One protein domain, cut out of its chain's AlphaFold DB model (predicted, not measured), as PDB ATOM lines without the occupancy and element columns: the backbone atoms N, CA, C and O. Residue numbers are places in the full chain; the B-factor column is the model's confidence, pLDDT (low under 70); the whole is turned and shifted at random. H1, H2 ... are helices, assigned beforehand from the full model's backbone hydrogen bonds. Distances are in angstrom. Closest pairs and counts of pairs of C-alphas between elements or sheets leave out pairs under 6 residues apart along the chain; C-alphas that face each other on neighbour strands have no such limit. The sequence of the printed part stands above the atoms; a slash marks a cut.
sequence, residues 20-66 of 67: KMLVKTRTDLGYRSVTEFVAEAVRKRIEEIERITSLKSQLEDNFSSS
ATOM      1  N   LYS A  20     154.917 142.302 147.999       97.44
ATOM      2  CA  LYS A  20     154.122 143.095 147.055       97.44
ATOM      3  C   LYS A  20     153.634 142.256 145.870       97.44
ATOM      4  O   LYS A  20     152.473 142.364 145.484       97.44
ATOM      5  N   MET A  21     154.505 141.418 145.306       97.69
ATOM      6  CA  MET A  21     154.153 140.471 144.244       97.69
ATOM      7  C   MET A  21     153.103 139.460 144.714       97.69
ATOM      8  O   MET A  21     152.118 139.245 144.013       97.69
ATOM      9  N   LEU A  22     153.277 138.880 145.901       96.88
ATOM     10  CA  LEU A  22     152.352 137.905 146.475       96.88
ATOM     11  C   LEU A  22     150.956 138.505 146.663       96.88
ATOM     12  O   LEU A  22     149.999 137.966 146.119       96.88
ATOM     13  N   VAL A  23     150.847 139.655 147.335       96.88
ATOM     14  CA  VAL A  23     149.557 140.333 147.564       96.88
ATOM     15  C   VAL A  23     148.870 140.696 146.242       96.88
ATOM     16  O   VAL A  23     147.653 140.613 146.137       96.88
ATOM     17  N   LYS A  24     149.637 141.057 145.205       96.31
ATOM     18  CA  LYS A  24     149.083 141.383 143.883       96.31
ATOM     19  C   LYS A  24     148.599 140.154 143.106       96.31
ATOM     20  O   LYS A  24     147.641 140.259 142.349       96.31
ATOM     21  N   THR A  25     149.307 139.031 143.210       97.12
ATOM     22  CA  THR A  25     149.102 137.860 142.335       97.12
ATOM     23  C   THR A  25     148.228 136.776 142.953       97.12
ATOM     24  O   THR A  25     147.644 135.986 142.220       97.12
ATOM     25  N   ARG A  26     148.120 136.735 144.283       95.19
ATOM     26  CA  ARG A  26     147.372 135.724 145.035       95.19
ATOM     27  C   ARG A  26     146.147 136.332 145.704       95.19
ATOM     28  O   ARG A  26     146.062 136.427 146.927       95.19
ATOM     29  N   THR A  27     145.195 136.768 144.881       91.94
ATOM     30  CA  THR A  27     143.922 137.342 145.350       91.94
ATOM     31  C   THR A  27     143.082 136.332 146.136       91.94
ATOM     32  O   THR A  27     142.257 136.727 146.953       91.94
ATOM     33  N   ASP A  28     143.326 135.037 145.933       96.62
ATOM     34  CA  ASP A  28     142.735 133.927 146.682       96.62
ATOM     35  C   ASP A  28     143.090 133.936 148.178       96.62
ATOM     36  O   ASP A  28     142.364 133.356 148.979       96.62
ATOM     37  N   LEU A  29     144.165 134.626 148.575       93.19
ATOM     38  CA  LEU A  29     144.569 134.751 149.978       93.19
ATOM     39  C   LEU A  29     143.819 135.862 150.734       93.19
ATOM     40  O   LEU A  29     143.992 135.993 151.940       93.19
ATOM     41  N   GLY A  30     143.014 136.682 150.047       94.75
ATOM     42  CA  GLY A  30     142.154 137.695 150.675       94.75
ATOM     43  C   GLY A  30     142.854 138.968 151.172       94.75
ATOM     44  O   GLY A  30     142.182 139.866 151.678       94.75
ATOM     45  N   TYR A  31     144.172 139.098 151.003       96.50
ATOM     46  CA  TYR A  31     144.911 140.301 151.395       96.50
ATOM     47  C   TYR A  31     144.611 141.487 150.477       96.50
ATOM     48  O   TYR A  31     144.793 141.413 149.262       96.50
ATOM     49  N   ARG A  32     144.236 142.628 151.062       93.69
ATOM     50  CA  ARG A  32     143.971 143.881 150.333       93.69
ATOM     51  C   ARG A  32     145.184 144.801 150.284       93.69
ATOM     52  O   ARG A  32     145.223 145.733 149.483       93.69
ATOM     53  N   SER A  33     146.174 144.577 151.148       95.44
ATOM     54  CA  SER A  33     147.384 145.398 151.202       95.44
ATOM     55  C   SER A  33     148.598 144.643 151.743       95.44
ATOM     56  O   SER A  33     148.479 143.649 152.457       95.44
ATOM     57  N   VAL A  34     149.789 145.174 151.445       95.12
ATOM     58  CA  VAL A  34     151.052 144.710 152.045       95.12
ATOM     59  C   VAL A  34     151.022 144.856 153.568       95.12
ATOM     60  O   VAL A  34     151.507 143.976 154.269       95.12
ATOM     61  N   THR A  35     150.424 145.931 154.083       93.56
ATOM     62  CA  THR A  35     150.298 146.166 155.526       93.56
ATOM     63  C   THR A  35     149.481 145.073 156.209       93.56
ATOM     64  O   THR A  35     149.905 144.565 157.240       93.56
ATOM     65  N   GLU A  36     148.347 144.677 155.624       95.00
ATOM     66  CA  GLU A  36     147.485 143.609 156.155       95.00
ATOM     67  C   GLU A  36     148.229 142.270 156.192       95.00
ATOM     68  O   GLU A  36     148.267 141.618 157.235       95.00
ATOM     69  N   PHE A  37     148.919 141.926 155.098       96.31
ATOM     70  CA  PHE A  37     149.758 140.729 155.032       96.31
ATOM     71  C   PHE A  37     150.849 140.727 156.109       96.31
ATOM     72  O   PHE A  37     150.997 139.755 156.847       96.31
ATOM     73  N   VAL A  38     151.622 141.813 156.215       95.62
ATOM     74  CA  VAL A  38     152.740 141.896 157.167       95.62
ATOM     75  C   VAL A  38     152.227 141.856 158.606       95.62
ATOM     76  O   VAL A  38     152.791 141.135 159.423       95.62
ATOM     77  N   ALA A  39     151.142 142.570 158.914       93.94
ATOM     78  CA  ALA A  39     150.552 142.572 160.249       93.94
ATOM     79  C   ALA A  39     150.072 141.174 160.667       93.94
ATOM     80  O   ALA A  39     150.311 140.752 161.798       93.94
ATOM     81  N   GLU A  40     149.423 140.434 159.764       96.38
ATOM     82  CA  GLU A  40     149.000 139.062 160.044       96.38
ATOM     83  C   GLU A  40     150.189 138.108 160.193       96.38
ATOM     84  O   GLU A  40     150.217 137.319 161.136       96.38
ATOM     85  N   ALA A  41     151.191 138.205 159.314       96.44
ATOM     86  CA  ALA A  41     152.388 137.372 159.382       96.44
ATOM     87  C   ALA A  41     153.144 137.563 160.708       96.44
ATOM     88  O   ALA A  41     153.554 136.584 161.334       96.44
ATOM     89  N   VAL A  42     153.283 138.813 161.163       96.75
ATOM     90  CA  VAL A  42     153.893 139.135 162.461       96.75
ATOM     91  C   VAL A  42     153.065 138.553 163.606       96.75
ATOM     92  O   VAL A  42     153.629 137.878 164.465       96.75
ATOM     93  N   ARG A  43     151.736 138.736 163.599       97.12
ATOM     94  CA  ARG A  43     150.846 138.184 164.635       97.12
ATOM     95  C   ARG A  43     150.952 136.661 164.727       97.12
ATOM     96  O   ARG A  43     151.216 136.139 165.803       97.12
ATOM     97  N   LYS A  44     150.830 135.959 163.595       97.94
ATOM     98  CA  LYS A  44     150.937 134.493 163.534       97.94
ATOM     99  C   LYS A  44     152.273 133.992 164.074       97.94
ATOM    100  O   LYS A  44     152.311 132.978 164.765       97.94
ATOM    101  N   ARG A  45     153.368 134.707 163.786       98.00
ATOM    102  CA  ARG A  45     154.694 134.336 164.285       98.00
ATOM    103  C   ARG A  45     154.819 134.521 165.798       98.00
ATOM    104  O   ARG A  45     155.434 133.679 166.444       98.00
ATOM    105  N   ILE A  46     154.237 135.581 166.355       98.19
ATOM    106  CA  ILE A  46     154.188 135.795 167.808       98.19
ATOM    107  C   ILE A  46     153.394 134.663 168.477       98.19
ATOM    108  O   ILE A  46     153.937 133.990 169.348       98.19
ATOM    109  N   GLU A  47     152.180 134.372 167.997       98.06
ATOM    110  CA  GLU A  47     151.331 133.293 168.529       98.06
ATOM    111  C   GLU A  47     152.026 131.920 168.482       98.06
ATOM    112  O   GLU A  47     151.888 131.094 169.384       98.06
ATOM    113  N   GLU A  48     152.781 131.647 167.415       98.12
ATOM    114  CA  GLU A  48     153.583 130.432 167.289       98.12
ATOM    115  C   GLU A  48     154.685 130.351 168.350       98.12
ATOM    116  O   GLU A  48     154.825 129.318 169.007       98.12
ATOM    117  N   ILE A  49     155.441 131.435 168.544       97.81
ATOM    118  CA  ILE A  49     156.520 131.503 169.535       97.81
ATOM    119  C   ILE A  49     155.964 131.354 170.955       97.81
ATOM    120  O   ILE A  49     156.533 130.613 171.757       97.81
ATOM    121  N   GLU A  50     154.843 132.005 171.264       96.81
ATOM    122  CA  GLU A  50     154.169 131.898 172.563       96.81
ATOM    123  C   GLU A  50     153.703 130.466 172.829       96.81
ATOM    124  O   GLU A  50     153.963 129.917 173.902       96.81
ATOM    125  N   ARG A  51     153.102 129.811 171.826       96.62
ATOM    126  CA  ARG A  51     152.694 128.404 171.923       96.62
ATOM    127  C   ARG A  51     153.887 127.487 172.178       96.62
ATOM    128  O   ARG A  51     153.812 126.630 173.052       96.62
ATOM    129  N   ILE A  52     154.986 127.661 171.442       96.06
ATOM    130  CA  ILE A  52     156.205 126.858 171.622       96.06
ATOM    131  C   ILE A  52     156.789 127.072 173.020       96.06
ATOM    132  O   ILE A  52     157.167 126.109 173.683       96.06
ATOM    133  N   THR A  53     156.828 128.320 173.486       95.00
ATOM    134  CA  THR A  53     157.332 128.667 174.821       95.00
ATOM    135  C   THR A  53     156.491 128.010 175.913       95.00
ATOM    136  O   THR A  53     157.043 127.391 176.819       95.00
ATOM    137  N   SER A  54     155.163 128.074 175.790       94.25
ATOM    138  CA  SER A  54     154.239 127.452 176.742       94.25
ATOM    139  C   SER A  54     154.341 125.923 176.754       94.25
ATOM    140  O   SER A  54     154.310 125.310 177.817       94.25
ATOM    141  N   LEU A  55     154.516 125.289 175.591       93.62
ATOM    142  CA  LEU A  55     154.730 123.841 175.515       93.62
ATOM    143  C   LEU A  55     156.059 123.430 176.156       93.62
ATOM    144  O   LEU A  55     156.126 122.413 176.844       93.62
ATOM    145  N   LYS A  56     157.114 124.225 175.946       93.38
ATOM    146  CA  LYS A  56     158.426 123.966 176.536       93.38
ATOM    147  C   LYS A  56     158.376 124.026 178.065       93.38
ATOM    148  O   LYS A  56     158.906 123.118 178.698       93.38
ATOM    149  N   SER A  57     157.702 125.022 178.646       91.31
ATOM    150  CA  SER A  57     157.574 125.120 180.107       91.31
ATOM    151  C   SER A  57     156.802 123.934 180.696       91.31
ATOM    152  O   SER A  57     157.254 123.336 181.663       91.31
ATOM    153  N   GLN A  58     155.700 123.512 180.061       91.00
ATOM    154  CA  GLN A  58     154.926 122.343 180.511       91.00
ATOM    155  C   GLN A  58     155.742 121.043 180.482       91.00
ATOM    156  O   GLN A  58     155.583 120.186 181.349       91.00
ATOM    157  N   LEU A  59     156.609 120.874 179.481       90.00
ATOM    158  CA  LEU A  59     157.509 119.726 179.422       90.00
ATOM    159  C   LEU A  59     158.513 119.762 180.583       90.00
ATOM    160  O   LEU A  59     158.661 118.759 181.275       90.00
ATOM    161  N   GLU A  60     159.161 120.903 180.823       88.69
ATOM    162  CA  GLU A  60     160.147 121.071 181.903       88.69
ATOM    163  C   GLU A  60     159.540 120.837 183.303       88.69
ATOM    164  O   GLU A  60     160.161 120.165 184.135       88.69
ATOM    165  N   ASP A  61     158.304 121.284 183.538       84.56
ATOM    166  CA  ASP A  61     157.578 121.061 184.798       84.56
ATOM    167  C   ASP A  61     157.263 119.569 185.034       84.56
ATOM    168  O   ASP A  61     157.417 119.048 186.146       84.56
ATOM    169  N   ASN A  62     156.877 118.844 183.979       81.44
ATOM    170  CA  ASN A  62     156.562 117.413 184.056       81.44
ATOM    171  C   ASN A  62     157.805 116.548 184.333       81.44
ATOM    172  O   ASN A  62     157.726 115.579 185.092       81.44
ATOM    173  N   PHE A  63     158.960 116.898 183.757       77.06
ATOM    174  CA  PHE A  63     160.225 116.205 184.036       77.06
ATOM    175  C   PHE A  63     160.746 116.487 185.451       77.06
ATOM    176  O   PHE A  63     161.314 115.591 186.073       77.06
ATOM    177  N   SER A  64     160.516 117.692 185.978       72.94
ATOM    178  CA  SER A  64     160.933 118.067 187.337       72.94
ATOM    179  C   SER A  64     160.062 117.437 188.429       72.94
ATOM    180  O   SER A  64     160.535 117.239 189.540       72.94
ATOM    181  N   SER A  65     158.810 117.093 188.116       68.50
ATOM    182  CA  SER A  65     157.869 116.454 189.054       68.50
ATOM    183  C   SER A  65     157.995 114.922 189.117       68.50
ATOM    184  O   SER A  65     157.298 114.285 189.906       68.50
ATOM    185  N   SER A  66     158.834 114.325 188.263       62.34
ATOM    186  CA  SER A  66     158.982 112.866 188.111       62.34
ATOM    187  C   SER A  66     160.308 112.306 188.662       62.34
ATOM    188  O   SER A  66     160.544 111.105 188.536       62.34
TER     189      SER A  66
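Overview. This is residues 20 to 66 of the 67 residues of the protein "CopG family transcriptional regulator" of Candidatus Bathyarchaeota archaeon (UniProt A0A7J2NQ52). What is the shape? It is one long helix, H2, with the short helix H1 and the link of residues 26 to 33 making a small head at its first end. Residues 41 to 66 stand free as a long arm. What is it made of? The printed part has 47 residues with two named helices, H1 then H2, and no named strand: all helix. How spread out is it? It is extended, a rod spanning 53 by 16 by 13 A, with a radius of gyration of the C-alphas of 17.5 A.

Arrangement. Where do H1, residues 20 to 25, and H2, residues 34 to 64, meet? They only just touch, with 3 pairs of C-alphas within 8 A, and H2 does so with residues 34 to 37 alone. The closest C-alphas are those of Lys 20 and Val 34, 6.1 A apart. At what angle? Their lines are about perpendicular, at 77 degrees. Are the backbones helical? In H1 and H2 every O i to N i+4 pair is within hydrogen-bond range.

Along the chain. Where does H1 begin? Its C-alpha 20 is at (154.122, 143.095, 147.055). Where does H2 run? It goes from C-alpha 34 at (151.052, 144.710, 152.045) to C-alpha 64 at (160.933, 118.067, 187.337), 45.3 A.

Size, cuts and confidence. How large is it? The two C-alphas farthest apart, those of Lys 24 and Ser 66, are 53.5 A apart. Is it continuous? The printed part has no cut, and the link from H1 to H2, 8 residues, is short. Where is confidence low? Residues 65 to 66 are under 70 in pLDDT.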